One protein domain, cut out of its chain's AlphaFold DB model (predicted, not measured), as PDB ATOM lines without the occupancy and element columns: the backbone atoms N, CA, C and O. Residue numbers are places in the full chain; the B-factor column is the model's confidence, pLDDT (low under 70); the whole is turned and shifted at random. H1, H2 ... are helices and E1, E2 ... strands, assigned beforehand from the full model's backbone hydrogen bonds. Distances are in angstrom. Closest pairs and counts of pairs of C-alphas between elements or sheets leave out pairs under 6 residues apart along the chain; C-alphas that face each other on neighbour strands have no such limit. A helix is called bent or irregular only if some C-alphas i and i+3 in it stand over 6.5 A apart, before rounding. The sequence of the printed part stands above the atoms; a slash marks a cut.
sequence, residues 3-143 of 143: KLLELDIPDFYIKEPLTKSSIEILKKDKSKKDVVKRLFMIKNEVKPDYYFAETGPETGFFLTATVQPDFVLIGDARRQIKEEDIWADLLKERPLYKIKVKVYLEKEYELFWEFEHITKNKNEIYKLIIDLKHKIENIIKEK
ATOM      1  N   LYS A   3     202.495 184.068 125.803       92.88
ATOM      2  CA  LYS A   3     203.386 184.787 124.894       92.88
ATOM      3  C   LYS A   3     203.584 186.212 125.392       92.88
ATOM      4  O   LYS A   3     202.616 186.899 125.695       92.88
ATOM      5  N   LEU A   4     204.844 186.643 125.478       94.62
ATOM      6  CA  LEU A   4     205.171 188.040 125.759       94.62
ATOM      7  C   LEU A   4     205.006 188.882 124.499       94.62
ATOM      8  O   LEU A   4     205.345 188.446 123.397       94.62
ATOM      9  N   LEU A   5     204.501 190.092 124.693       94.38
ATOM     10  CA  LEU A   5     204.370 191.100 123.656       94.38
ATOM     11  C   LEU A   5     205.551 192.065 123.735       94.38
ATOM     12  O   LEU A   5     206.100 192.309 124.812       94.38
ATOM     13  N   GLU A   6     205.935 192.620 122.588       92.12
ATOM     14  CA  GLU A   6     206.884 193.726 122.564       92.12
ATOM     15  C   GLU A   6     206.288 194.918 123.319       92.12
ATOM     16  O   GLU A   6     205.140 195.305 123.088       92.12
ATOM     17  N   LEU A   7     207.063 195.466 124.254       91.56
ATOM     18  CA  LEU A   7     206.584 196.473 125.186       91.56
ATOM     19  C   LEU A   7     207.563 197.639 125.288       91.56
ATOM     20  O   LEU A   7     208.593 197.556 125.967       91.56
ATOM     21  N   ASP A   8     207.165 198.765 124.707       90.94
ATOM     22  CA  ASP A   8     207.780 200.058 124.978       90.94
ATOM     23  C   ASP A   8     206.863 200.901 125.872       90.94
ATOM     24  O   ASP A   8     205.793 201.356 125.463       90.94
ATOM     25  N   ILE A   9     207.259 201.047 127.138       91.12
ATOM     26  CA  ILE A   9     206.504 201.806 128.139       91.12
ATOM     27  C   ILE A   9     206.975 203.263 128.071       91.12
ATOM     28  O   ILE A   9     208.147 203.509 128.351       91.12
ATOM     29  N   PRO A  10     206.129 204.259 127.783       93.00
ATOM     30  CA  PRO A  10     206.578 205.648 127.754       93.00
ATOM     31  C   PRO A  10     206.911 206.166 129.160       93.00
ATOM     32  O   PRO A  10     206.511 205.595 130.185       93.00
ATOM     33  N   ASP A  11     207.584 207.310 129.214       92.44
ATOM     34  CA  ASP A  11     207.622 208.113 130.434       92.44
ATOM     35  C   ASP A  11     206.216 208.629 130.773       92.44
ATOM     36  O   ASP A  11     205.409 208.942 129.900       92.44
ATOM     37  N   PHE A  12     205.927 208.793 132.061       93.50
ATOM     38  CA  PHE A  12     204.639 209.298 132.558       93.50
ATOM     39  C   PHE A  12     204.427 210.810 132.335       93.50
ATOM     40  O   PHE A  12     203.525 211.401 132.923       93.50
ATOM     41  N   TYR A  13     205.249 211.474 131.528       96.06
ATOM     42  CA  TYR A  13     205.236 212.927 131.379       96.06
ATOM     43  C   TYR A  13     204.538 213.382 130.099       96.06
ATOM     44  O   TYR A  13     205.032 213.153 128.999       96.06
ATOM     45  N   ILE A  14     203.446 214.127 130.253       97.44
ATOM     46  CA  ILE A  14     202.749 214.809 129.156       97.44
ATOM     47  C   ILE A  14     203.217 216.264 129.126       97.44
ATOM     48  O   ILE A  14     203.057 216.988 130.111       97.44
ATOM     49  N   LYS A  15     203.801 216.682 128.001       97.31
ATOM     50  CA  LYS A  15     204.411 218.010 127.818       97.31
ATOM     51  C   LYS A  15     203.610 218.890 126.867       97.31
ATOM     52  O   LYS A  15     203.463 220.082 127.135       97.31
ATOM     53  N   GLU A  16     203.093 218.302 125.791       97.81
ATOM     54  CA  GLU A  16     202.442 219.041 124.715       97.81
ATOM     55  C   GLU A  16     201.062 219.541 125.157       97.81
ATOM     56  O   GLU A  16     200.240 218.731 125.612       97.81
ATOM     57  N   PRO A  17     200.787 220.852 125.028       97.69
ATOM     58  CA  PRO A  17     199.493 221.415 125.359       97.69
ATOM     59  C   PRO A  17     198.441 221.059 124.303       97.69
ATOM     60  O   PRO A  17     198.744 220.757 123.142       97.69
ATOM     61  N   LEU A  18     197.171 221.148 124.691       97.56
ATOM     62  CA  LEU A  18     196.072 221.116 123.734       97.56
ATOM     63  C   LEU A  18     196.037 222.416 122.928       97.56
ATOM     64  O   LEU A  18     196.511 223.467 123.367       97.56
ATOM     65  N   THR A  19     195.437 222.367 121.740       96.94
ATOM     66  CA  THR A  19     195.188 223.592 120.976       96.94
ATOM     67  C   THR A  19     194.193 224.477 121.726       96.94
ATOM     68  O   THR A  19     193.326 224.000 122.463       96.94
ATOM     69  N   LYS A  20     194.290 225.794 121.511       94.56
ATOM     70  CA  LYS A  20     193.389 226.765 122.143       94.56
ATOM     71  C   LYS A  20     191.913 226.454 121.855       94.56
ATOM     72  O   LYS A  20     191.095 226.484 122.767       94.56
ATOM     73  N   SER A  21     191.595 226.082 120.613       95.94
ATOM     74  CA  SER A  21     190.237 225.697 120.217       95.94
ATOM     75  C   SER A  21     189.730 224.472 120.981       95.94
ATOM     76  O   SER A  21     188.584 224.470 121.425       95.94
ATOM     77  N   SER A  22     190.574 223.459 121.202       96.06
ATOM     78  CA  SER A  22     190.204 222.292 122.006       96.06
ATOM     79  C   SER A  22     189.899 222.671 123.454       96.06
ATOM     80  O   SER A  22     188.889 222.220 123.987       96.06
ATOM     81  N   ILE A  23     190.707 223.530 124.083       95.62
ATOM     82  CA  ILE A  23     190.441 224.004 125.453       95.62
ATOM     83  C   ILE A  23     189.121 224.772 125.534       95.62
ATOM     84  O   ILE A  23     188.316 224.516 126.429       95.62
ATOM     85  N   GLU A  24     188.858 225.674 124.591       94.88
ATOM     86  CA  GLU A  24     187.613 226.446 124.567       94.88
ATOM     87  C   GLU A  24     186.372 225.551 124.450       94.88
ATOM     88  O   GLU A  24     185.384 225.790 125.147       94.88
ATOM     89  N   ILE A  25     186.428 224.506 123.619       96.44
ATOM     90  CA  ILE A  25     185.356 223.504 123.500       96.44
ATOM     91  C   ILE A  25     185.170 222.772 124.833       96.44
ATOM     92  O   ILE A  25     184.068 222.744 125.376       96.44
ATOM     93  N   LEU A  26     186.257 222.264 125.420       96.06
ATOM     94  CA  LEU A  26     186.208 221.521 126.682       96.06
ATOM     95  C   LEU A  26     185.616 222.344 127.831       96.06
ATOM     96  O   LEU A  26     184.867 221.801 128.648       96.06
ATOM     97  N   LYS A  27     185.919 223.646 127.880       93.75
ATOM     98  CA  LYS A  27     185.360 224.583 128.865       93.75
ATOM     99  C   LYS A  27     183.865 224.783 128.659       93.75
ATOM    100  O   LYS A  27     183.110 224.694 129.627       93.75
ATOM    101  N   LYS A  28     183.434 225.042 127.418       94.56
ATOM    102  CA  LYS A  28     182.012 225.234 127.076       94.56
ATOM    103  C   LYS A  28     181.184 224.002 127.432       94.56
ATOM    104  O   LYS A  28     180.133 224.140 128.052       94.56
ATOM    105  N   ASP A  29     181.718 222.820 127.145       93.81
ATOM    106  CA  ASP A  29     181.058 221.539 127.411       93.81
ATOM    107  C   ASP A  29     181.159 221.095 128.879       93.81
ATOM    108  O   ASP A  29     180.613 220.056 129.250       93.81
ATOM    109  N   LYS A  30     181.867 221.855 129.734       92.38
ATOM    110  CA  LYS A  30     182.165 221.495 131.133       92.38
ATOM    111  C   LYS A  30     182.705 220.067 131.246       92.38
ATOM    112  O   LYS A  30     182.290 219.281 132.101       92.38
ATOM    113  N   SER A  31     183.622 219.731 130.344       94.88
ATOM    114  CA  SER A  31     184.158 218.382 130.218       94.88
ATOM    115  C   SER A  31     184.786 217.904 131.525       94.88
ATOM    116  O   SER A  31     185.510 218.632 132.208       94.88
ATOM    117  N   LYS A  32     184.520 216.640 131.865       94.94
ATOM    118  CA  LYS A  32     185.099 215.989 133.044       94.94
ATOM    119  C   LYS A  32     186.615 215.880 132.893       94.94
ATOM    120  O   LYS A  32     187.113 215.631 131.795       94.94
ATOM    121  N   LYS A  33     187.334 215.966 134.015       93.19
ATOM    122  CA  LYS A  33     188.803 215.885 134.058       93.19
ATOM    123  C   LYS A  33     189.374 214.662 133.321       93.19
ATOM    124  O   LYS A  33     190.382 214.791 132.641       93.19
ATOM    125  N   ASP A  34     188.694 213.515 133.379       93.50
ATOM    126  CA  ASP A  34     189.164 212.281 132.736       93.50
ATOM    127  C   ASP A  34     189.153 212.390 131.204       93.50
ATOM    128  O   ASP A  34     190.045 211.875 130.533       93.50
ATOM    129  N   VAL A  35     188.167 213.101 130.642       95.94
ATOM    130  CA  VAL A  35     188.085 213.372 129.199       95.94
ATOM    131  C   VAL A  35     189.215 214.308 128.785       95.94
ATOM    132  O   VAL A  35     189.918 214.034 127.814       95.94
ATOM    133  N   VAL A  36     189.437 215.369 129.562       96.75
ATOM    134  CA  VAL A  36     190.529 216.325 129.334       96.75
ATOM    135  C   VAL A  36     191.876 215.605 129.358       96.75
ATOM    136  O   VAL A  36     192.646 215.716 128.406       96.75
ATOM    137  N   LYS A  37     192.133 214.787 130.385       95.88
ATOM    138  CA  LYS A  37     193.364 213.997 130.509       95.88
ATOM    139  C   LYS A  37     193.578 213.076 129.307       95.88
ATOM    140  O   LYS A  37     194.673 213.049 128.754       95.88
ATOM    141  N   ARG A  38     192.535 212.373 128.848       96.38
ATOM    142  CA  ARG A  38     192.615 211.519 127.649       96.38
ATOM    143  C   ARG A  38     192.969 212.305 126.390       96.38
ATOM    144  O   ARG A  38     193.733 211.804 125.575       96.38
ATOM    145  N   LEU A  39     192.474 213.530 126.231       97.50
ATOM    146  CA  LEU A  39     192.847 214.368 125.089       97.50
ATOM    147  C   LEU A  39     194.316 214.788 125.140       97.50
ATOM    148  O   LEU A  39     194.989 214.747 124.113       97.50
ATOM    149  N   PHE A  40     194.835 215.129 126.321       97.62
ATOM    150  CA  PHE A  40     196.272 215.361 126.495       97.62
ATOM    151  C   PHE A  40     197.096 214.120 126.140       97.62
ATOM    152  O   PHE A  40     198.106 214.239 125.448       97.62
ATOM    153  N   MET A  41     196.650 212.932 126.559       97.25
ATOM    154  CA  MET A  41     197.300 211.665 126.209       97.25
ATOM    155  C   MET A  41     197.322 211.439 124.695       97.25
ATOM    156  O   MET A  41     198.385 211.180 124.142       97.25
ATOM    157  N   ILE A  42     196.187 211.630 124.015       97.19
ATOM    158  CA  ILE A  42     196.086 211.526 122.550       97.19
ATOM    159  C   ILE A  42     197.042 212.509 121.871       97.19
ATOM    160  O   ILE A  42     197.771 212.129 120.960       97.19
ATOM    161  N   LYS A  43     197.082 213.763 122.335       97.44
ATOM    162  CA  LYS A  43     197.960 214.804 121.785       97.44
ATOM    163  C   LYS A  43     199.451 214.483 121.948       97.44
ATOM    164  O   LYS A  43     200.244 214.924 121.125       97.44
ATOM    165  N   ASN A  44     199.812 213.743 122.994       97.00
ATOM    166  CA  ASN A  44     201.182 213.313 123.282       97.00
ATOM    167  C   ASN A  44     201.448 211.873 122.799       97.00
ATOM    168  O   ASN A  44     202.460 211.294 123.174       97.00
ATOM    169  N   GLU A  45     200.542 211.295 122.002       95.94
ATOM    170  CA  GLU A  45     200.668 209.966 121.385       95.94
ATOM    171  C   GLU A  45     200.869 208.813 122.388       95.94
ATOM    172  O   GLU A  45     201.435 207.767 122.066       95.94
ATOM    173  N   VAL A  46     200.345 208.967 123.608       96.44
ATOM    174  CA  VAL A  46     200.401 207.945 124.661       96.44
ATOM    175  C   VAL A  46     199.043 207.287 124.904       96.44
ATOM    176  O   VAL A  46     197.978 207.877 124.705       96.44
ATOM    177  N   LYS A  47     199.075 206.030 125.353       94.75
ATOM    178  CA  LYS A  47     197.901 205.175 125.587       94.75
ATOM    179  C   LYS A  47     197.716 204.921 127.086       94.75
ATOM    180  O   LYS A  47     198.686 204.984 127.825       94.75
ATOM    181  N   PRO A  48     196.497 204.627 127.567       93.56
ATOM    182  CA  PRO A  48     196.281 204.287 128.978       93.56
ATOM    183  C   PRO A  48     196.825 202.903 129.351       93.56
ATOM    184  O   PRO A  48     197.254 202.705 130.483       93.56
ATOM    185  N   ASP A  49     196.808 201.969 128.399       95.38
ATOM    186  CA  ASP A  49     197.110 200.560 128.614       95.38
ATOM    187  C   ASP A  49     198.176 200.086 127.630       95.38
ATOM    188  O   ASP A  49     198.034 200.248 126.413       95.38
ATOM    189  N   TYR A  50     199.219 199.457 128.164       96.69
ATOM    190  CA  TYR A  50     200.271 198.806 127.393       96.69
ATOM    191  C   TYR A  50     200.279 197.317 127.728       96.69
ATOM    192  O   TYR A  50     200.674 196.921 128.825       96.69
ATOM    193  N   TYR A  51     199.785 196.497 126.803       96.69
ATOM    194  CA  TYR A  51     199.687 195.050 126.981       96.69
ATOM    195  C   TYR A  51     201.059 194.399 126.841       96.69
ATOM    196  O   TYR A  51     201.805 194.738 125.925       96.69
ATOM    197  N   PHE A  52     201.381 193.459 127.727       96.56
ATOM    198  CA  PHE A  52     202.700 192.818 127.743       96.56
ATOM    199  C   PHE A  52     202.667 191.295 127.629       96.56
ATOM    200  O   PHE A  52     203.713 190.681 127.427       96.56
ATOM    201  N   ALA A  53     201.497 190.670 127.754       95.69
ATOM    202  CA  ALA A  53     201.356 189.233 127.578       95.69
ATOM    203  C   ALA A  53     199.954 188.848 127.100       95.69
ATOM    204  O   ALA A  53     198.972 189.518 127.421       95.69
ATOM    205  N   GLU A  54     199.884 187.734 126.378       94.00
ATOM    206  CA  GLU A  54     198.654 187.101 125.902       94.00
ATOM    207  C   GLU A  54     198.701 185.577 126.113       94.00
ATOM    208  O   GLU A  54     199.780 184.976 126.203       94.00
ATOM    209  N   THR A  55     197.531 184.945 126.197       91.94
ATOM    210  CA  THR A  55     197.375 183.482 126.208       91.94
ATOM    211  C   THR A  55     196.798 182.994 124.886       91.94
ATOM    212  O   THR A  55     195.955 183.651 124.281       91.94
ATOM    213  N   GLY A  56     197.254 181.823 124.436       84.94
ATOM    214  CA  GLY A  56     196.659 181.134 123.291       84.94
ATOM    215  C   GLY A  56     195.297 180.491 123.630       84.94
ATOM    216  O   GLY A  56     195.116 180.057 124.777       84.94
ATOM    217  N   PRO A  57     194.361 180.380 122.662       81.25
ATOM    218  CA  PRO A  57     193.038 179.772 122.870       81.25
ATOM    219  C   PRO A  57     193.094 178.333 123.400       81.25
ATOM    220  O   PRO A  57     192.226 177.890 124.141       81.25
ATOM    221  N   GLU A  58     194.155 177.594 123.077       86.06
ATOM    222  CA  GLU A  58     194.354 176.211 123.517       86.06
ATOM    223  C   GLU A  58     194.521 176.059 125.036       86.06
ATOM    224  O   GLU A  58     194.489 174.945 125.550       86.06
ATOM    225  N   THR A  59     194.723 177.164 125.757       86.81
ATOM    226  CA  THR A  59     194.878 177.144 127.215       86.81
ATOM    227  C   THR A  59     193.547 177.046 127.959       86.81
ATOM    228  O   THR A  59     193.544 176.616 129.106       86.81
ATOM    229  N   GLY A  60     192.422 177.433 127.345       91.06
ATOM    230  CA  GLY A  60     191.141 177.580 128.050       91.06
ATOM    231  C   GLY A  60     191.113 178.750 129.047       91.06
ATOM    232  O   GLY A  60     190.226 178.814 129.905       91.06
ATOM    233  N   PHE A  61     192.084 179.665 128.947       92.00
ATOM    234  CA  PHE A  61     192.198 180.861 129.772       92.00
ATOM    235  C   PHE A  61     192.277 182.126 128.921       92.00
ATOM    236  O   PHE A  61     192.977 182.183 127.906       92.00
ATOM    237  N   PHE A  62     191.652 183.187 129.423       92.00
ATOM    238  CA  PHE A  62     191.807 184.545 128.919       92.00
ATOM    239  C   PHE A  62     192.721 185.353 129.852       92.00
ATOM    240  O   PHE A  62     192.543 185.343 131.071       92.00
ATOM    241  N   LEU A  63     193.706 186.051 129.285       94.56
ATOM    242  CA  LEU A  63     194.688 186.844 130.025       94.56
ATOM    243  C   LEU A  63     194.577 188.326 129.667       94.56
ATOM    244  O   LEU A  63     194.741 188.709 128.512       94.56
ATOM    245  N   THR A  64     194.430 189.164 130.689       95.06
ATOM    246  CA  THR A  64     194.638 190.612 130.598       95.06
ATOM    247  C   THR A  64     195.890 190.967 131.384       95.06
ATOM    248  O   THR A  64     195.871 190.925 132.610       95.06
ATOM    249  N   ALA A  65     196.973 191.331 130.699       96.94
ATOM    250  CA  ALA A  65     198.242 191.703 131.321       96.94
ATOM    251  C   ALA A  65     198.710 193.066 130.798       96.94
ATOM    252  O   ALA A  65     199.152 193.173 129.652       96.94
ATOM    253  N   THR A  66     198.590 194.112 131.621       97.56
ATOM    254  CA  THR A  66     198.857 195.501 131.226       97.56
ATOM    255  C   THR A  66     199.776 196.244 132.188       97.56
ATOM    256  O   THR A  66     199.789 196.016 133.398       97.56
ATOM    257  N   VAL A  67     200.528 197.189 131.632       97.38
ATOM    258  CA  VAL A  67     201.144 198.301 132.357       97.38
ATOM    259  C   VAL A  67     200.326 199.557 132.071       97.38
ATOM    260  O   VAL A  67     200.090 199.897 130.912       97.38
ATOM    261  N   GLN A  68     199.906 200.247 133.125       96.19
ATOM    262  CA  GLN A  68     199.110 201.470 133.075       96.19
ATOM    263  C   GLN A  68     199.920 202.626 133.676       96.19
ATOM    264  O   GLN A  68     200.066 202.693 134.900       96.19
ATOM    265  N   PRO A  69     200.502 203.518 132.859       95.81
ATOM    266  CA  PRO A  69     201.140 204.722 133.367       95.81
ATOM    267  C   PRO A  69     200.088 205.737 133.839       95.81
ATOM    268  O   PRO A  69     199.221 206.167 133.077       95.81
ATOM    269  N   ASP A  70     200.207 206.186 135.083       95.06
ATOM    270  CA  ASP A  70     199.518 207.370 135.581       95.06
ATOM    271  C   ASP A  70     200.254 208.612 135.078       95.06
ATOM    272  O   ASP A  70     201.146 209.160 135.733       95.06
ATOM    273  N   PHE A  71     199.891 209.041 133.870       96.00
ATOM    274  CA  PHE A  71     200.482 210.221 133.253       96.00
ATOM    275  C   PHE A  71     200.189 211.490 134.048       96.00
ATOM    276  O   PHE A  71     199.070 211.687 134.526       96.00
ATOM    277  N   VAL A  72     201.181 212.376 134.113       96.56
ATOM    278  CA  VAL A  72     201.107 213.685 134.757       96.56
ATOM    279  C   VAL A  72     201.473 214.797 133.782       96.56
ATOM    280  O   VAL A  72     202.370 214.660 132.946       96.56
ATOM    281  N   LEU A  73     200.787 215.930 133.922       97.12
ATOM    282  CA  LEU A  73     201.040 217.117 133.112       97.12
ATOM    283  C   LEU A  73     202.272 217.868 133.634       97.12
ATOM    284  O   LEU A  73     202.342 218.251 134.812       97.12
ATOM    285  N   ILE A  74     203.219 218.131 132.737       96.94
ATOM    286  CA  ILE A  74     204.409 218.953 132.974       96.94
ATOM    287  C   ILE A  74     204.559 220.015 131.878       96.94
ATOM    288  O   ILE A  74     203.802 220.031 130.912       96.94
ATOM    289  N   GLY A  75     205.514 220.934 132.047       96.38
ATOM    290  CA  GLY A  75     205.818 221.953 131.041       96.38
ATOM    291  C   GLY A  75     204.589 222.759 130.613       96.38
ATOM    292  O   GLY A  75     203.828 223.251 131.450       96.38
ATOM    293  N   ASP A  76     204.402 222.874 129.306       97.38
ATOM    294  CA  ASP A  76     203.382 223.711 128.679       97.38
ATOM    295  C   ASP A  76     201.969 223.186 128.934       97.38
ATOM    296  O   ASP A  76     201.087 223.969 129.289       97.38
ATOM    297  N   ALA A  77     201.772 221.865 128.889       97.31
ATOM    298  CA  ALA A  77     200.520 221.228 129.291       97.31
ATOM    299  C   ALA A  77     200.129 221.576 130.738       97.31
ATOM    300  O   ALA A  77     198.973 221.891 131.030       97.31
ATOM    301  N   ARG A  78     201.105 221.579 131.657       96.88
ATOM    302  CA  ARG A  78     200.870 221.961 133.059       96.88
ATOM    303  C   ARG A  78     200.503 223.435 133.197       96.88
ATOM    304  O   ARG A  78     199.626 223.755 133.995       96.88
ATOM    305  N   ARG A  79     201.179 224.326 132.460       96.44
ATOM    306  CA  ARG A  79     200.879 225.770 132.473       96.44
ATOM    307  C   ARG A  79     199.465 226.038 131.972       96.44
ATOM    308  O   ARG A  79     198.721 226.714 132.670       96.44
ATOM    309  N   GLN A  80     199.080 225.416 130.860       95.94
ATOM    310  CA  GLN A  80     197.737 225.542 130.296       95.94
ATOM    311  C   GLN A  80     196.653 225.134 131.300       95.94
ATOM    312  O   GLN A  80     195.705 225.877 131.498       95.94
ATOM    313  N   ILE A  81     196.797 223.999 131.994       96.00
ATOM    314  CA  ILE A  81     195.811 223.607 133.017       96.00
ATOM    315  C   ILE A  81     195.860 224.501 134.257       96.00
ATOM    316  O   ILE A  81     194.835 224.719 134.889       96.00
ATOM    317  N   LYS A  82     197.023 225.046 134.621       95.06
ATOM    318  CA  LYS A  82     197.129 225.981 135.747       95.06
ATOM    319  C   LYS A  82     196.365 227.283 135.499       95.06
ATOM    320  O   LYS A  82     195.882 227.875 136.453       95.06
ATOM    321  N   GLU A  83     196.271 227.720 134.249       93.56
ATOM    322  CA  GLU A  83     195.449 228.870 133.844       93.56
ATOM    323  C   GLU A  83     193.945 228.544 133.855       93.56
ATOM    324  O   GLU A  83     193.111 229.446 133.846       93.56
ATOM    325  N   GLU A  84     193.597 227.256 133.908       89.62
ATOM    326  CA  GLU A  84     192.234 226.744 133.839       89.62
ATOM    327  C   GLU A  84     191.822 226.109 135.179       89.62
ATOM    328  O   GLU A  84     191.845 224.887 135.356       89.62
ATOM    329  N   ASP A  85     191.394 226.947 136.130       82.75
ATOM    330  CA  ASP A  85     191.041 226.560 137.512       82.75
ATOM    331  C   ASP A  85     190.074 225.363 137.614       82.75
ATOM    332  O   ASP A  85     190.136 224.576 138.562       82.75
ATOM    333  N   ILE A  86     189.203 225.178 136.615       92.00
ATOM    334  CA  ILE A  86     188.175 224.122 136.563       92.00
ATOM    335  C   ILE A  86     188.797 222.712 136.577       92.00
ATOM    336  O   ILE A  86     188.164 221.759 137.039       92.00
ATOM    337  N   TRP A  87     190.040 222.561 136.109       94.56
ATOM    338  CA  TRP A  87     190.737 221.271 136.042       94.56
ATOM    339  C   TRP A  87     192.011 221.217 136.888       94.56
ATOM    340  O   TRP A  87     192.845 220.330 136.687       94.56
ATOM    341  N   ALA A  88     192.147 222.102 137.881       91.69
ATOM    342  CA  ALA A  88     193.319 222.169 138.757       91.69
ATOM    343  C   ALA A  88     193.646 220.836 139.465       91.69
ATOM    344  O   ALA A  88     194.797 220.581 139.822       91.69
ATOM    345  N   ASP A  89     192.666 219.946 139.633       92.75
ATOM    346  CA  ASP A  89     192.874 218.605 140.188       92.75
ATOM    347  C   ASP A  89     193.824 217.728 139.362       92.75
ATOM    348  O   ASP A  89     194.532 216.904 139.944       92.75
ATOM    349  N   LEU A  90     193.921 217.933 138.042       94.50
ATOM    350  CA  LEU A  90     194.893 217.227 137.192       94.50
ATOM    351  C   LEU A  90     196.344 217.543 137.593       94.50
ATOM    352  O   LEU A  90     197.257 216.767 137.324       94.50
ATOM    353  N   LEU A  91     196.577 218.666 138.279       94.81
ATOM    354  CA  LEU A  91     197.908 219.079 138.731       94.81
ATOM    355  C   LEU A  91     198.367 218.367 140.010       94.81
ATOM    356  O   LEU A  91     199.549 218.485 140.357       94.81
ATOM    357  N   LYS A  92     197.451 217.679 140.708       93.75
ATOM    358  CA  LYS A  92     197.691 216.953 141.969       93.75
ATOM    359  C   LYS A  92     198.100 215.494 141.750       93.75
ATOM    360  O   LYS A  92     198.505 214.824 142.701       93.75
ATOM    361  N   GLU A  93     197.965 214.997 140.524       91.44
ATOM    362  CA  GLU A  93     198.272 213.615 140.173       91.44
ATOM    363  C   GLU A  93     199.761 213.298 140.354       91.44
ATOM    364  O   GLU A  93     200.631 214.168 140.251       91.44
ATOM    365  N   ARG A  94     200.054 212.031 140.662       92.62
ATOM    366  CA  ARG A  94     201.415 211.553 140.911       92.62
ATOM    367  C   ARG A  94     201.823 210.573 139.821       92.62
ATOM    368  O   ARG A  94     201.037 209.684 139.515       92.62
ATOM    369  N   PRO A  95     203.056 210.684 139.305       93.75
ATOM    370  CA  PRO A  95     203.540 209.753 138.308       93.75
ATOM    371  C   PRO A  95     203.808 208.391 138.936       93.75
ATOM    372  O   PRO A  95     204.618 208.278 139.867       93.75
ATOM    373  N   LEU A  96     203.113 207.379 138.437       95.94
ATOM    374  CA  LEU A  96     203.200 205.989 138.865       95.94
ATOM    375  C   LEU A  96     202.976 205.082 137.652       95.94
ATOM    376  O   LEU A  96     202.347 205.475 136.678       95.94
ATOM    377  N   TYR A  97     203.472 203.858 137.726       96.50
ATOM    378  CA  TYR A  97     203.095 202.774 136.835       96.50
ATOM    379  C   TYR A  97     202.334 201.737 137.634       96.50
ATOM    380  O   TYR A  97     202.762 201.339 138.722       96.50
ATOM    381  N   LYS A  98     201.229 201.274 137.068       96.88
ATOM    382  CA  LYS A  98     200.392 200.240 137.644       96.88
ATOM    383  C   LYS A  98     200.415 199.011 136.749       96.88
ATOM    384  O   LYS A  98     199.954 199.052 135.616       96.88
ATOM    385  N   ILE A  99     200.974 197.923 137.253       97.50
ATOM    386  CA  ILE A  99     201.009 196.628 136.575       97.50
ATOM    387  C   ILE A  99     199.767 195.868 137.018       97.50
ATOM    388  O   ILE A  99     199.540 195.714 138.219       97.50
ATOM    389  N   LYS A 100     198.963 195.402 136.066       97.81
ATOM    390  CA  LYS A 100     197.777 194.588 136.326       97.81
ATOM    391  C   LYS A 100     197.829 193.318 135.510       97.81
ATOM    392  O   LYS A 100     198.020 193.363 134.298       97.81
ATOM    393  N   VAL A 101     197.594 192.198 136.174       97.50
ATOM    394  CA  VAL A 101     197.388 190.911 135.524       97.50
ATOM    395  C   VAL A 101     196.100 190.305 136.036       97.50
ATOM    396  O   VAL A 101     195.873 190.263 137.241       97.50
ATOM    397  N   LYS A 102     195.263 189.833 135.121       96.50
ATOM    398  CA  LYS A 102     194.042 189.093 135.419       96.50
ATOM    399  C   LYS A 102     193.954 187.886 134.503       96.50
ATOM    400  O   LYS A 102     194.061 188.031 133.287       96.50
ATOM    401  N   VAL A 103     193.774 186.717 135.095       95.12
ATOM    402  CA  VAL A 103     193.599 185.434 134.417       95.12
ATOM    403  C   VAL A 103     192.166 184.992 134.647       95.12
ATOM    404  O   VAL A 103     191.715 184.924 135.790       95.12
ATOM    405  N   TYR A 104     191.463 184.681 133.569       94.19
ATOM    406  CA  TYR A 104     190.067 184.270 133.578       94.19
ATOM    407  C   TYR A 104     189.917 182.879 132.978       94.19
ATOM    408  O   TYR A 104     190.650 182.520 132.056       94.19
ATOM    409  N   LEU A 105     188.935 182.120 133.453       91.50
ATOM    410  CA  LEU A 105     188.509 180.880 132.806       91.50
ATOM    411  C   LEU A 105     187.633 181.207 131.607       91.50
ATOM    412  O   LEU A 105     186.616 181.873 131.755       91.50
ATOM    413  N   GLU A 106     187.987 180.706 130.427       87.19
ATOM    414  CA  GLU A 106     187.285 181.064 129.190       87.19
ATOM    415  C   GLU A 106     185.827 180.581 129.179       87.19
ATOM    416  O   GLU A 106     184.941 181.284 128.705       87.19
ATOM    417  N   LYS A 107     185.557 179.402 129.753       86.50
ATOM    418  CA  LYS A 107     184.208 178.814 129.765       86.50
ATOM    419  C   LYS A 107     183.207 179.601 130.610       86.50
ATOM    420  O   LYS A 107     182.040 179.674 130.245       86.50
ATOM    421  N   GLU A 108     183.656 180.148 131.735       86.81
ATOM    422  CA  GLU A 108     182.778 180.757 132.745       86.81
ATOM    423  C   GLU A 108     182.964 182.276 132.846       86.81
ATOM    424  O   GLU A 108     182.200 182.946 133.535       86.81
ATOM    425  N   TYR A 109     183.975 182.828 132.162       85.94
ATOM    426  CA  TYR A 109     184.454 184.207 132.319       85.94
ATOM    427  C   TYR A 109     184.741 184.582 133.783       85.94
ATOM    428  O   TYR A 109     184.732 185.754 134.164       85.94
ATOM    429  N   GLU A 110     185.020 183.579 134.612       92.25
ATOM    430  CA  GLU A 110     185.314 183.749 136.026       92.25
ATOM    431  C   GLU A 110     186.766 184.190 136.201       92.25
ATOM    432  O   GLU A 110     187.680 183.639 135.579       92.25
ATOM    433  N   LEU A 111     186.987 185.186 137.062       94.38
ATOM    434  CA  LEU A 111     188.327 185.602 137.456       94.38
ATOM    435  C   LEU A 111     188.980 184.488 138.281       94.38
ATOM    436  O   LEU A 111     188.615 184.262 139.428       94.38
ATOM    437  N   PHE A 112     189.979 183.833 137.703       94.31
ATOM    438  CA  PHE A 112     190.715 182.755 138.354       94.31
ATOM    439  C   PHE A 112     191.835 183.284 139.244       94.31
ATOM    440  O   PHE A 112     192.086 182.767 140.331       94.31
ATOM    441  N   TRP A 113     192.532 184.315 138.771       95.75
ATOM    442  CA  TRP A 113     193.657 184.892 139.487       95.75
ATOM    443  C   TRP A 113     193.892 186.342 139.075       95.75
ATOM    444  O   TRP A 113     193.754 186.693 137.902       95.75
ATOM    445  N   GLU A 114     194.303 187.178 140.025       96.94
ATOM    446  CA  GLU A 114     194.738 188.541 139.745       96.94
ATOM    447  C   GLU A 114     195.997 188.935 140.512       96.94
ATOM    448  O   GLU A 114     196.324 188.405 141.576       96.94
ATOM    449  N   PHE A 115     196.706 189.898 139.938       97.50
ATOM    450  CA  PHE A 115     197.871 190.534 140.520       97.50
ATOM    451  C   PHE A 115     197.882 192.015 140.177       97.50
ATOM    452  O   PHE A 115     197.602 192.417 139.043       97.50
ATOM    453  N   GLU A 116     198.260 192.820 141.161       97.75
ATOM    454  CA  GLU A 116     198.404 194.255 141.017       97.75
ATOM    455  C   GLU A 116     199.677 194.720 141.726       97.75
ATOM    456  O   GLU A 116     199.933 194.346 142.869       97.75
ATOM    457  N   HIS A 117     200.467 195.550 141.045       97.44
ATOM    458  CA  HIS A 117     201.661 196.177 141.612       97.44
ATOM    459  C   HIS A 117     201.787 197.624 141.155       97.44
ATOM    460  O   HIS A 117     201.445 197.956 140.020       97.44
ATOM    461  N   ILE A 118     202.301 198.487 142.029       97.19
ATOM    462  CA  ILE A 118     202.492 199.912 141.748       97.19
ATOM    463  C   ILE A 118     203.954 200.271 141.997       97.19
ATOM    464  O   ILE A 118     204.481 200.036 143.081       97.19
ATOM    465  N   THR A 119     204.600 200.894 141.015       96.56
ATOM    466  CA  THR A 119     205.988 201.361 141.132       96.56
ATOM    467  C   THR A 119     206.209 202.662 140.363       96.56
ATOM    468  O   THR A 119     205.420 203.045 139.506       96.56
ATOM    469  N   LYS A 120     207.301 203.366 140.661       95.12
ATOM    470  CA  LYS A 120     207.824 204.475 139.840       95.12
ATOM    471  C   LYS A 120     208.995 204.047 138.961       95.12
ATOM    472  O   LYS A 120     209.459 204.828 138.137       95.12
ATOM    473  N   ASN A 121     209.511 202.840 139.173       94.31
ATOM    474  CA  ASN A 121     210.741 202.371 138.567       94.31
ATOM    475  C   ASN A 121     210.440 201.533 137.322       94.31
ATOM    476  O   ASN A 121     210.060 200.369 137.425       94.31
ATOM    477  N   LYS A 122     210.673 202.105 136.138       91.50
ATOM    478  CA  LYS A 122     210.468 201.412 134.857       91.50
ATOM    479  C   LYS A 122     211.292 200.115 134.746       91.50
ATOM    480  O   LYS A 122     210.795 199.128 134.215       91.50
ATOM    481  N   ASN A 123     212.497 200.058 135.323       92.31
ATOM    482  CA  ASN A 123     213.326 198.842 135.312       92.31
ATOM    483  C   ASN A 123     212.734 197.712 136.162       92.31
ATOM    484  O   ASN A 123     212.928 196.537 135.859       92.31
ATOM    485  N   GLU A 124     212.024 198.057 137.235       94.62
ATOM    486  CA  GLU A 124     211.329 197.081 138.073       94.62
ATOM    487  C   GLU A 124     210.170 196.429 137.312       94.62
ATOM    488  O   GLU A 124     209.963 195.227 137.435       94.62
ATOM    489  N   ILE A 125     209.481 197.191 136.455       94.94
ATOM    490  CA  ILE A 125     208.381 196.681 135.626       94.94
ATOM    491  C   ILE A 125     208.866 195.564 134.703       94.94
ATOM    492  O   ILE A 125     208.265 194.494 134.675       94.94
ATOM    493  N   TYR A 126     209.969 195.777 133.980       94.06
ATOM    494  CA  TYR A 126     210.499 194.762 133.065       94.06
ATOM    495  C   TYR A 126     210.920 193.479 133.788       94.06
ATOM    496  O   TYR A 126     210.680 192.387 133.275       94.06
ATOM    497  N   LYS A 127     211.489 193.590 134.996       94.25
ATOM    498  CA  LYS A 127     211.803 192.420 135.830       94.25
ATOM    499  C   LYS A 127     210.532 191.677 136.241       94.25
ATOM    500  O   LYS A 127     210.428 190.477 136.014       94.25
ATOM    501  N   LEU A 128     209.539 192.411 136.744       96.12
ATOM    502  CA  LEU A 128     208.257 191.839 137.153       96.12
ATOM    503  C   LEU A 128     207.526 191.151 136.002       96.12
ATOM    504  O   LEU A 128     206.907 190.120 136.225       96.12
ATOM    505  N   ILE A 129     207.600 191.670 134.775       95.12
ATOM    506  CA  ILE A 129     206.983 191.033 133.602       95.12
ATOM    507  C   ILE A 129     207.553 189.631 133.357       95.12
ATOM    508  O   ILE A 129     206.792 188.702 133.081       95.12
ATOM    509  N   ILE A 130     208.872 189.464 133.486       93.31
ATOM    510  CA  ILE A 130     209.534 188.164 133.312       93.31
ATOM    511  C   ILE A 130     209.070 187.192 134.404       93.31
ATOM    512  O   ILE A 130     208.657 186.072 134.097       93.31
ATOM    513  N   ASP A 131     209.054 187.640 135.658       94.94
ATOM    514  CA  ASP A 131     208.615 186.821 136.794       94.94
ATOM    515  C   ASP A 131     207.131 186.434 136.674       94.94
ATOM    516  O   ASP A 131     206.741 185.285 136.913       94.94
ATOM    517  N   LEU A 132     206.291 187.379 136.245       96.00
ATOM    518  CA  LEU A 132     204.862 187.167 136.034       96.00
ATOM    519  C   LEU A 132     204.599 186.170 134.913       96.00
ATOM    520  O   LEU A 132     203.709 185.341 135.072       96.00
ATOM    521  N   LYS A 133     205.380 186.175 133.825       94.44
ATOM    522  CA  LYS A 133     205.253 185.167 132.762       94.44
ATOM    523  C   LYS A 133     205.345 183.756 133.336       94.44
ATOM    524  O   LYS A 133     204.446 182.947 133.118       94.44
ATOM    525  N   HIS A 134     206.409 183.474 134.086       93.62
ATOM    526  CA  HIS A 134     206.629 182.154 134.676       93.62
ATOM    527  C   HIS A 134     205.529 181.783 135.669       93.62
ATOM    528  O   HIS A 134     205.042 180.653 135.670       93.62
ATOM    529  N   LYS A 135     205.089 182.750 136.477       94.50
ATOM    530  CA  LYS A 135     203.998 182.543 137.427       94.50
ATOM    531  C   LYS A 135     202.681 182.195 136.729       94.50
ATOM    532  O   LYS A 135     202.026 181.243 137.135       94.50
ATOM    533  N   ILE A 136     202.318 182.919 135.671       94.19
ATOM    534  CA  ILE A 136     201.096 182.661 134.893       94.19
ATOM    535  C   ILE A 136     201.175 181.287 134.216       94.19
ATOM    536  O   ILE A 136     200.204 180.540 134.241       94.19
ATOM    537  N   GLU A 137     202.327 180.916 133.650       93.25
ATOM    538  CA  GLU A 137     202.513 179.592 133.040       93.25
ATOM    539  C   GLU A 137     202.315 178.449 134.038       93.25
ATOM    540  O   GLU A 137     201.744 177.426 133.668       93.25
ATOM    541  N   ASN A 138     202.754 178.614 135.286       92.88
ATOM    542  CA  ASN A 138     202.532 177.616 136.332       92.88
ATOM    543  C   ASN A 138     201.056 177.549 136.739       92.88
ATOM    544  O   ASN A 138     200.489 176.464 136.768       92.88
ATOM    545  N   ILE A 139     200.412 178.704 136.938       90.50
ATOM    546  CA  ILE A 139     198.979 178.801 137.265       90.50
ATOM    547  C   ILE A 139     198.111 178.105 136.206       90.50
ATOM    548  O   ILE A 139     197.141 177.435 136.548       90.50
ATOM    549  N   ILE A 140     198.460 178.242 134.923       89.69
ATOM    550  CA  ILE A 140     197.734 177.598 133.818       89.69
ATOM    551  C   ILE A 140     197.978 176.081 133.778       89.69
ATOM    552  O   ILE A 140     197.084 175.348 133.378       89.69
ATOM    553  N   LYS A 141     199.169 175.603 134.163       87.38
ATOM    554  CA  LYS A 141     199.532 174.170 134.137       87.38
ATOM    555  C   LYS A 141     199.018 173.370 135.330       87.38
ATOM    556  O   LYS A 141     198.867 172.161 135.213       87.38
ATOM    557  N   GLU A 142     198.845 174.010 136.482       80.50
ATOM    558  CA  GLU A 142     198.376 173.362 137.716       80.50
ATOM    559  C   GLU A 142     196.866 173.053 137.701       80.50
ATOM    560  O   GLU A 142     196.356 172.459 138.652       80.50
ATOM    561  N   LYS A 143     196.162 173.431 136.629       67.00
ATOM    562  CA  LYS A 143     194.741 173.164 136.407       67.00
ATOM    563  C   LYS A 143     194.538 172.127 135.306       67.00
ATOM    564  O   LYS A 143     193.619 171.297 135.474       67.00
TER     565      LYS A 143
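AT A GLANCE: This is residues 3 to 143 of the 143 residues of an uncharacterized protein of Flavobacteriales bacterium (UniProt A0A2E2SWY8). Two lobes stand end to end: a twisted sheet of four strands with the long helix H5 along one face, and a small head of four short helices, H1 to H4, beyond one end of the sheet. Residues 3 to 19, with no named element, run from beside E1 to the head. The printed part has 141 residues, with named elements H1 H2 E1 E2 H3 H4 E3 E4 H5, class mixed; the sheet, E1 E2 E3 E4, is antiparallel. The whole is loose, radius of gyration of the C-alphas 18.4 A, spanning 56 by 32 by 22 A.

HOW THE PARTS SIT: Start at residues 3 to 4, paired antiparallel with residues 53 to 54 of E1, residues 50 to 55. H1, residues 20 to 28, is close but not clearly touching H2, residues 33 to 43; their closest C-alphas, Leu 26 and Val 36, are 7.3 A apart. E1 and E2, residues 61 to 70, form a hairpin, with N 50 and O 67 at 2.9 A. H3, residues 75 to 82, touches irregular H4, residues 85 to 92, where C-alphas 86 and 89 are 8.1 A apart; the closest C-alphas of H3 and H4 are Lys 82 and Ala 88, 6.2 A. H2 touches H4, closest at C-alphas Lys 33 and Trp 87, 6.1 A. E3, residues 96 to 105, is the antiparallel neighbour of E2, with N 66 and O 100 within hydrogen-bond range at 2.8 A, and forms a hairpin with E4, residues 110 to 119, with N 101 and O 115 at 2.9 A. H5, residues 122 to 141, is on the sheet in two layers, a helix on one face, at a height of 9.0 A, over E2 and E3. Every O i to N i+4 pair is within hydrogen-bond range in H1, H2, H3 and H5; H4 has 0 of 4, but 4 of 5 O i to N i+3 pairs.

IN THESE COORDINATES: Find C-alpha 20 at (193.389, 226.765, 122.143), where H1 begins. E2 runs 28.1 A, E3 29.7 A and E4 27.6 A, bending by 52 degrees at residue 113. H5 runs 29.4 A, kinked by 26 degrees near residue 131, to C-alpha 141 at (199.532, 174.170, 134.137).

THE WHOLE: The two C-alphas farthest apart, Lys 20 and Glu 142, are 55.9 A apart. The printed part has no cut and no long link; residue 143, the chain's last, is under 70 in pLDDT.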